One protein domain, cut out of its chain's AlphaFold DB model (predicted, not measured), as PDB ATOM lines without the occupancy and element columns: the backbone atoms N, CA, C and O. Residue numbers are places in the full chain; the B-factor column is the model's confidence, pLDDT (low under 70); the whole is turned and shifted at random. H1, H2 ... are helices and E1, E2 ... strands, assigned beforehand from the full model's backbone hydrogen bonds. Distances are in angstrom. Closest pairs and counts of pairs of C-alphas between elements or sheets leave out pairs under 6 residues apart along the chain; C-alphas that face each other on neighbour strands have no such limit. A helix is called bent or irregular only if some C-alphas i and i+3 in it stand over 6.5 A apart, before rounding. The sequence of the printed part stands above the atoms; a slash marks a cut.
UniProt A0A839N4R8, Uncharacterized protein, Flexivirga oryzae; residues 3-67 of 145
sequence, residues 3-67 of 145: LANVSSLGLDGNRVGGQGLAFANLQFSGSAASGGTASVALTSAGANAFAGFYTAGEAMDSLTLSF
ATOM      1  N   LEU A   3     -35.247  31.001 -44.395       96.12
ATOM      2  CA  LEU A   3     -34.735  29.903 -45.210       96.12
ATOM      3  C   LEU A   3     -35.443  29.899 -46.555       96.12
ATOM      4  O   LEU A   3     -36.666  30.010 -46.614       96.12
ATOM      5  N   ALA A   4     -34.672  29.717 -47.618       94.56
ATOM      6  CA  ALA A   4     -35.207  29.603 -48.961       94.56
ATOM      7  C   ALA A   4     -34.483  28.502 -49.736       94.56
ATOM      8  O   ALA A   4     -33.304  28.225 -49.517       94.56
ATOM      9  N   ASN A   5     -35.202  27.887 -50.668       96.31
ATOM     10  CA  ASN A   5     -34.568  27.210 -51.783       96.31
ATOM     11  C   ASN A   5     -34.259  28.266 -52.845       96.31
ATOM     12  O   ASN A   5     -35.173  28.947 -53.311       96.31
ATOM     13  N   VAL A   6     -32.989  28.401 -53.214       94.31
ATOM     14  CA  VAL A   6     -32.542  29.394 -54.191       94.31
ATOM     15  C   VAL A   6     -31.800  28.696 -55.315       94.31
ATOM     16  O   VAL A   6     -30.911  27.886 -55.075       94.31
ATOM     17  N   SER A   7     -32.151  29.040 -56.548       94.44
ATOM     18  CA  SER A   7     -31.445  28.603 -57.744       94.44
ATOM     19  C   SER A   7     -31.223  29.812 -58.638       94.44
ATOM     20  O   SER A   7     -32.167  30.294 -59.258       94.44
ATOM     21  N   SER A   8     -29.979  30.263 -58.722       91.62
ATOM     22  CA  SER A   8     -29.553  31.400 -59.536       91.62
ATOM     23  C   SER A   8     -28.379  31.000 -60.433       91.62
ATOM     24  O   SER A   8     -27.806  29.925 -60.252       91.62
ATOM     25  N   LEU A   9     -28.037  31.832 -61.413       93.38
ATOM     26  CA  LEU A   9     -26.835  31.674 -62.234       93.38
ATOM     27  C   LEU A   9     -25.766  32.659 -61.756       93.38
ATOM     28  O   LEU A   9     -26.051  33.832 -61.525       93.38
ATOM     29  N   GLY A  10     -24.544  32.165 -61.602       88.44
ATOM     30  CA  GLY A  10     -23.352  32.964 -61.374       88.44
ATOM     31  C   GLY A  10     -22.870  33.642 -62.656       88.44
ATOM     32  O   GLY A  10     -23.348  33.367 -63.757       88.44
ATOM     33  N   LEU A  11     -21.882  34.524 -62.506       89.12
ATOM     34  CA  LEU A  11     -21.252  35.246 -63.622       89.12
ATOM     35  C   LEU A  11     -20.477  34.329 -64.578       89.12
ATOM     36  O   LEU A  11     -20.235  34.682 -65.727       89.12
ATOM     37  N   ASP A  12     -20.108  33.148 -64.100       90.44
ATOM     38  CA  ASP A  12     -19.472  32.066 -64.845       90.44
ATOM     39  C   ASP A  12     -20.487  31.145 -65.552       90.44
ATOM     40  O   ASP A  12     -20.096  30.192 -66.223       90.44
ATOM     41  N   GLY A  13     -21.791  31.410 -65.406       88.44
ATOM     42  CA  GLY A  13     -22.869  30.587 -65.955       88.44
ATOM     43  C   GLY A  13     -23.182  29.329 -65.137       88.44
ATOM     44  O   GLY A  13     -24.086  28.576 -65.506       88.44
ATOM     45  N   ASN A  14     -22.493  29.101 -64.016       91.31
ATOM     46  CA  ASN A  14     -22.779  27.980 -63.127       91.31
ATOM     47  C   ASN A  14     -23.960  28.292 -62.210       91.31
ATOM     48  O   ASN A  14     -24.243  29.447 -61.900       91.31
ATOM     49  N   ARG A  15     -24.670  27.263 -61.736       90.75
ATOM     50  CA  ARG A  15     -25.732  27.485 -60.749       90.75
ATOM     51  C   ARG A  15     -25.151  27.775 -59.370       90.75
ATOM     52  O   ARG A  15     -24.324  27.017 -58.872       90.75
ATOM     53  N   VAL A  16     -25.672  28.818 -58.737       91.06
ATOM     54  CA  VAL A  16     -25.398  29.194 -57.348       91.06
ATOM     55  C   VAL A  16     -26.690  29.139 -56.528       91.06
ATOM     56  O   VAL A  16     -27.785  29.383 -57.043       91.06
ATOM     57  N   GLY A  17     -26.574  28.790 -55.247       88.81
ATOM     58  CA  GLY A  17     -27.707  28.595 -54.336       88.81
ATOM     59  C   GLY A  17     -27.815  27.160 -53.813       88.81
ATOM     60  O   GLY A  17     -26.860  26.388 -53.869       88.81
ATOM     61  N   GLY A  18     -28.971  26.811 -53.253       91.06
ATOM     62  CA  GLY A  18     -29.194  25.514 -52.624       91.06
ATOM     63  C   GLY A  18     -30.528  25.411 -51.890       91.06
ATOM     64  O   GLY A  18     -31.295  26.370 -51.811       91.06
ATOM     65  N   GLN A  19     -30.789  24.223 -51.344       95.00
ATOM     66  CA  GLN A  19     -31.982  23.914 -50.553       95.00
ATOM     67  C   GLN A  19     -31.796  24.337 -49.094       95.00
ATOM     68  O   GLN A  19     -30.738  24.101 -48.517       95.00
ATOM     69  N   GLY A  20     -32.835  24.917 -48.483       92.62
ATOM     70  CA  GLY A  20     -32.810  25.288 -47.061       92.62
ATOM     71  C   GLY A  20     -31.723  26.308 -46.705       92.62
ATOM     72  O   GLY A  20     -31.247  26.336 -45.573       92.62
ATOM     73  N   LEU A  21     -31.314  27.131 -47.670       93.81
ATOM     74  CA  LEU A  21     -30.268  28.127 -47.505       93.81
ATOM     75  C   LEU A  21     -30.725  29.186 -46.499       93.81
ATOM     76  O   LEU A  21     -31.795  29.771 -46.667       93.81
ATOM     77  N   ALA A  22     -29.903  29.469 -45.486       95.38
ATOM     78  CA  ALA A  22     -30.094  30.609 -44.595       95.38
ATOM     79  C   ALA A  22     -29.862  31.904 -45.381       95.38
ATOM     80  O   ALA A  22     -28.748  32.415 -45.433       95.38
ATOM     81  N   PHE A  23     -30.899  32.396 -46.047       95.38
ATOM     82  CA  PHE A  23     -30.794  33.440 -47.058       95.38
ATOM     83  C   PHE A  23     -30.645  34.835 -46.446       95.38
ATOM     84  O   PHE A  23     -29.802  35.621 -46.873       95.38
ATOM     85  N   ALA A  24     -31.425  35.123 -45.404       96.75
ATOM     86  CA  ALA A  24     -31.384  36.402 -44.706       96.75
ATOM     87  C   ALA A  24     -31.651  36.239 -43.207       96.75
ATOM     88  O   ALA A  24     -32.379  35.339 -42.765       96.75
ATOM     89  N   ASN A  25     -31.084  37.136 -42.408       96.06
ATOM     90  CA  ASN A  25     -31.459  37.298 -41.017       96.06
ATOM     91  C   ASN A  25     -32.660  38.247 -40.900       96.06
ATOM     92  O   ASN A  25     -32.760  39.218 -41.644       96.06
ATOM     93  N   LEU A  26     -33.568  37.949 -39.969       94.25
ATOM     94  CA  LEU A  26     -34.804  38.708 -39.756       94.25
ATOM     95  C   LEU A  26     -34.826  39.231 -38.325       94.25
ATOM     96  O   LEU A  26     -34.646  38.438 -37.398       94.25
ATOM     97  N   GLN A  27     -35.095  40.521 -38.153       93.44
ATOM     98  CA  GLN A  27     -35.281  41.138 -36.840       93.44
ATOM     99  C   GLN A  27     -36.657  41.804 -36.777       93.44
ATOM    100  O   GLN A  27     -36.915  42.781 -37.482       93.44
ATOM    101  N   PHE A  28     -37.537  41.260 -35.936       90.25
ATOM    102  CA  PHE A  28     -38.871  41.803 -35.684       90.25
ATOM    103  C   PHE A  28     -38.812  42.829 -34.554       90.25
ATOM    104  O   PHE A  28     -38.154  42.604 -33.541       90.25
ATOM    105  N   SER A  29     -39.546  43.928 -34.704       83.25
ATOM    106  CA  SER A  29     -39.652  44.980 -33.686       83.25
ATOM    107  C   SER A  29     -40.573  44.618 -32.507       83.25
ATOM    108  O   SER A  29     -40.701  45.406 -31.574       83.25
ATOM    109  N   GLY A  30     -41.202  43.436 -32.516       77.75
ATOM    110  CA  GLY A  30     -42.088  42.971 -31.447       77.75
ATOM    111  C   GLY A  30     -42.565  41.526 -31.618       77.75
ATOM    112  O   GLY A  30     -42.248  40.850 -32.599       77.75
ATOM    113  N   SER A  31     -43.334  41.042 -30.639       69.94
ATOM    114  CA  SER A  31     -43.923  39.699 -30.636       69.94
ATOM    115  C   SER A  31     -45.071  39.606 -31.647       69.94
ATOM    116  O   SER A  31     -46.146  40.165 -31.444       69.94
ATOM    117  N   ALA A  32     -44.853  38.880 -32.739       67.31
ATOM    118  CA  ALA A  32     -45.818  38.727 -33.819       67.31
ATOM    119  C   ALA A  32     -46.812  37.594 -33.519       67.31
ATOM    120  O   ALA A  32     -46.636  36.475 -33.986       67.31
ATOM    121  N   ALA A  33     -47.862  37.856 -32.737       74.56
ATOM    122  CA  ALA A  33     -48.959  36.895 -32.589       74.56
ATOM    123  C   ALA A  33     -49.855  36.841 -33.838       74.56
ATOM    124  O   ALA A  33     -50.589  35.890 -34.004       74.56
ATOM    125  N   SER A  34     -49.819  37.818 -34.737       81.75
ATOM    126  CA  SER A  34     -50.662  37.838 -35.949       81.75
ATOM    127  C   SER A  34     -49.888  38.229 -37.209       81.75
ATOM    128  O   SER A  34     -50.471  38.482 -38.263       81.75
ATOM    129  N   GLY A  35     -48.564  38.291 -37.101       85.06
ATOM    130  CA  GLY A  35     -47.705  38.906 -38.098       85.06
ATOM    131  C   GLY A  35     -46.954  40.111 -37.552       85.06
ATOM    132  O   GLY A  35     -47.007  40.424 -36.361       85.06
ATOM    133  N   GLY A  36     -46.210  40.757 -38.436       89.44
ATOM    134  CA  GLY A  36     -45.357  41.889 -38.116       89.44
ATOM    135  C   GLY A  36     -44.399  42.209 -39.252       89.44
ATOM    136  O   GLY A  36     -44.251  41.438 -40.207       89.44
ATOM    137  N   THR A  37     -43.735  43.350 -39.126       92.62
ATOM    138  CA  THR A  37     -42.683  43.776 -40.044       92.62
ATOM    139  C   THR A  37     -41.320  43.448 -39.441       92.62
ATOM    140  O   THR A  37     -41.087  43.658 -38.248       92.62
ATOM    141  N   ALA A  38     -40.421  42.920 -40.266       93.94
ATOM    142  CA  ALA A  38     -39.037  42.649 -39.920       93.94
ATOM    143  C   ALA A  38     -38.092  43.458 -40.805       93.94
ATOM    144  O   ALA A  38     -38.296  43.569 -42.016       93.94
ATOM    145  N   SER A  39     -37.015  43.952 -40.197       95.62
ATOM    146  CA  SER A  39     -35.831  44.343 -40.958       95.62
ATOM    147  C   SER A  39     -35.092  43.088 -41.419       95.62
ATOM    148  O   SER A  39     -35.071  42.063 -40.723       95.62
ATOM    149  N   VAL A  40     -34.526  43.162 -42.621       96.56
ATOM    150  CA  VAL A  40     -33.912  42.030 -43.310       96.56
ATOM    151  C   VAL A  40     -32.456  42.370 -43.592       96.56
ATOM    152  O   VAL A  40     -32.164  43.402 -44.187       96.56
ATOM    153  N   ALA A  41     -31.545  41.499 -43.168       97.19
ATOM    154  CA  ALA A  41     -30.119  41.626 -43.453       97.19
ATOM    155  C   ALA A  41     -29.632  40.376 -44.183       97.19
ATOM    156  O   ALA A  41     -29.890  39.252 -43.739       97.19
ATOM    157  N   LEU A  42     -28.940  40.551 -45.304       96.50
ATOM    158  CA  LEU A  42     -28.490  39.438 -46.132       96.50
ATOM    159  C   LEU A  42     -27.417  38.611 -45.409       96.50
ATOM    160  O   LEU A  42     -26.566  39.153 -44.707       96.50
ATOM    161  N   THR A  43     -27.420  37.288 -45.564       96.25
ATOM    162  CA  THR A  43     -26.302  36.463 -45.068       96.25
ATOM    163  C   THR A  43     -25.198  36.359 -46.123       96.25
ATOM    164  O   THR A  43     -25.419  36.639 -47.297       96.25
ATOM    165  N   SER A  44     -24.015  35.870 -45.738       94.62
ATOM    166  CA  SER A  44     -22.956  35.524 -46.705       94.62
ATOM    167  C   SER A  44     -23.424  34.483 -47.738       94.62
ATOM    168  O   SER A  44     -23.124  34.577 -48.926       94.62
ATOM    169  N   ALA A  45     -24.246  33.523 -47.307       92.75
ATOM    170  CA  ALA A  45     -24.822  32.522 -48.196       92.75
ATOM    171  C   ALA A  45     -25.832  33.137 -49.186       92.75
ATOM    172  O   ALA A  45     -25.813  32.802 -50.370       92.75
ATOM    173  N   GLY A  46     -26.679  34.064 -48.723       92.50
ATOM    174  CA  GLY A  46     -27.603  34.820 -49.574       92.50
ATOM    175  C   GLY A  46     -26.882  35.733 -50.569       92.50
ATOM    176  O   GLY A  46     -27.234  35.750 -51.744       92.50
ATOM    177  N   ALA A  47     -25.819  36.415 -50.136       94.38
ATOM    178  CA  ALA A  47     -24.950  37.234 -50.986       94.38
ATOM    179  C   ALA A  47     -24.356  36.437 -52.156       94.38
ATOM    180  O   ALA A  47     -24.462  36.846 -53.313       94.38
ATOM    181  N   ASN A  48     -23.813  35.250 -51.879       91.94
ATOM    182  CA  ASN A  48     -23.295  34.356 -52.919       91.94
ATOM    183  C   ASN A  48     -24.390  33.864 -53.876       91.94
ATOM    184  O   ASN A  48     -24.131  33.675 -55.063       91.94
ATOM    185  N   ALA A  49     -25.625  33.686 -53.395       91.38
ATOM    186  CA  ALA A  49     -26.754  33.317 -54.248       91.38
ATOM    187  C   ALA A  49     -27.150  34.440 -55.229       91.38
ATOM    188  O   ALA A  49     -27.689  34.162 -56.300       91.38
ATOM    189  N   PHE A  50     -26.810  35.691 -54.912       90.75
ATOM    190  CA  PHE A  50     -26.841  36.829 -55.833       90.75
ATOM    191  C   PHE A  50     -25.505  37.037 -56.555       90.75
ATOM    192  O   PHE A  50     -25.123  38.170 -56.820       90.75
ATOM    193  N   ALA A  51     -24.759  35.963 -56.829       90.50
ATOM    194  CA  ALA A  51     -23.467  36.001 -57.516       90.50
ATOM    195  C   ALA A  51     -22.423  36.953 -56.884       90.50
ATOM    196  O   ALA A  51     -21.490  37.381 -57.557       90.50
ATOM    197  N   GLY A  52     -22.575  37.286 -55.596       87.88
ATOM    198  CA  GLY A  52     -21.663  38.169 -54.868       87.88
ATOM    199  C   GLY A  52     -21.854  39.667 -55.127       87.88
ATOM    200  O   GLY A  52     -21.013  40.451 -54.700       87.88
ATOM    201  N   PHE A  53     -22.938  40.087 -55.793       90.25
ATOM    202  CA  PHE A  53     -23.221  41.513 -56.025       90.25
ATOM    203  C   PHE A  53     -23.528  42.294 -54.741       90.25
ATOM    204  O   PHE A  53     -23.276  43.495 -54.677       90.25
ATOM    205  N   TYR A  54     -24.069  41.618 -53.729       93.06
ATOM    206  CA  TYR A  54     -24.383  42.203 -52.429       93.06
ATOM    207  C   TYR A  54     -23.445  41.659 -51.365       93.06
ATOM    208  O   TYR A  54     -22.996  40.515 -51.444       93.06
ATOM    209  N   THR A  55     -23.172  42.467 -50.345       94.88
ATOM    210  CA  THR A  55     -22.315  42.057 -49.233       94.88
ATOM    211  C   THR A  55     -23.116  41.357 -48.134       94.88
ATOM    212  O   THR A  55     -24.340  41.469 -48.036       94.88
ATOM    213  N   ALA A  56     -22.432  40.583 -47.291       95.56
ATOM    214  CA  ALA A  56     -23.061  40.018 -46.105       95.56
ATOM    215  C   ALA A  56     -23.402  41.138 -45.110       95.56
ATOM    216  O   ALA A  56     -22.569  41.992 -44.823       95.56
ATOM    217  N   GLY A  57     -24.607  41.096 -44.548       95.06
ATOM    218  CA  GLY A  57     -25.128  42.125 -43.652       95.06
ATOM    219  C   GLY A  57     -25.807  43.289 -44.370       95.06
ATOM    220  O   GLY A  57     -26.397  44.121 -43.685       95.06
ATOM    221  N   GLU A  58     -25.778  43.326 -45.707       95.81
ATOM    222  CA  GLU A  58     -26.461  44.352 -46.494       95.81
ATOM    223  C   GLU A  58     -27.949  44.406 -46.128       95.81
ATOM    224  O   GLU A  58     -28.625  43.369 -46.050       95.81
ATOM    225  N   ALA A  59     -28.446  45.618 -45.880       96.12
ATOM    226  CA  ALA A  59     -29.841  45.837 -45.540       96.12
ATOM    227  C   ALA A  59     -30.704  45.642 -46.791       96.12
ATOM    228  O   ALA A  59     -30.486  46.280 -47.816       96.12
ATOM    229  N   MET A  60     -31.686  44.751 -46.695       94.50
ATOM    230  CA  MET A  60     -32.664  44.489 -47.747       94.50
ATOM    231  C   MET A  60     -33.996  45.157 -47.402       94.50
ATOM    232  O   MET A  60     -34.205  45.629 -46.280       94.50
ATOM    233  N   ASP A  61     -34.920  45.144 -48.360       95.81
ATOM    234  CA  ASP A  61     -36.288  45.594 -48.126       95.81
ATOM    235  C   ASP A  61     -36.914  44.892 -46.918       95.81
ATOM    236  O   ASP A  61     -36.718  43.697 -46.666       95.81
ATOM    237  N   SER A  62     -37.702  45.656 -46.164       94.38
ATOM    238  CA  SER A  62     -38.421  45.129 -45.012       94.38
ATOM    239  C   SER A  62     -39.423  44.057 -45.437       94.38
ATOM    240  O   SER A  62     -40.165  44.231 -46.405       94.38
ATOM    241  N   LEU A  63     -39.512  42.985 -44.655       92.88
ATOM    242  CA  LEU A  63     -40.479  41.913 -44.860       92.88
ATOM    243  C   LEU A  63     -41.690  42.135 -43.955       92.88
ATOM    244  O   LEU A  63     -41.535  42.224 -42.739       92.88
ATOM    245  N   THR A  64     -42.895  42.137 -44.521       92.62
ATOM    246  CA  THR A  64     -44.142  42.131 -43.744       92.62
ATOM    247  C   THR A  64     -44.811  40.768 -43.851       92.62
ATOM    248  O   THR A  64     -45.050  40.266 -44.947       92.62
ATOM    249  N   LEU A  65     -45.121  40.169 -42.703       90.06
ATOM    250  CA  LEU A  65     -45.837  38.902 -42.593       90.06
ATOM    251  C   LEU A  65     -47.196  39.145 -41.947       90.06
ATOM    252  O   LEU A  65     -47.299  39.916 -40.997       90.06
ATOM    253  N   SER A  66     -48.219  38.444 -42.426       90.19
ATOM    254  CA  SER A  66     -49.552  38.418 -41.828       90.19
ATOM    255  C   SER A  66     -50.044  36.981 -41.800       90.19
ATOM    256  O   SER A  66     -49.931  36.266 -42.797       90.19
ATOM    257  N   PHE A  67     -50.548  36.539 -40.653       87.12
ATOM    258  CA  PHE A  67     -51.091  35.197 -40.495       87.12
ATOM    259  C   PHE A  67     -52.238  35.176 -39.491       87.12
ATOM    260  O   PHE A  67     -52.246  35.881 -38.484       87.12
TER     261      PHE A  67
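AT A GLANCE: This is residues 3 to 67 of the 145 residues of an uncharacterized protein of Flexivirga oryzae (UniProt A0A839N4R8). A curled, strongly twisted ribbon of four antiparallel strands, with E1 and E3 paired to successive parts of bent E2, E4 beyond E3, and short helix H1 beside E2. The 65 printed residues, mostly strand, run E1, E2, E3, H1, E4; the sheet's order is E1 - E2 - E3 - E4. It is a rod, 43 by 20 by 13 A, only just loose, close to compact, with radius of gyration of the C-alphas 13.4 A.

IN THESE COORDINATES: E1, residues 3 to 9, begins at C-alpha (-34.735, 29.903, -45.210). E2, residues 15 to 28, 31.7 A long, bends by 72 degrees at residue 19. E3 is residues 35 to 42, H1 44 to 49. E4, residues 59 to 66, 21.4 A long, ends at C-alpha (-49.552, 38.418, -41.828).

HOW THE PARTS SIT: E1, E2 and E3 form a meander, each strand the antiparallel neighbour of the one before. Within hydrogen-bond range are N 8 and O 16 of hairpin E1 and E2, 2.9 A, N 25 and O 41 of hairpin E2 and E3, 2.8 A, and N 38 and O 63 of E3 and E4, 2.8 A. H1, with every O i to N i+4 pair within range, stands at the sheet's level, height 3.4 A; its closest C-alphas to E2 are Gly 46 and Phe 23, 4.3 A.

THE WHOLE: The farthest C-alphas, Asp 12 and Ala 33, are 44.0 A apart. The printed part has no cut and no long link; residues 31 to 32 have pLDDT under 70.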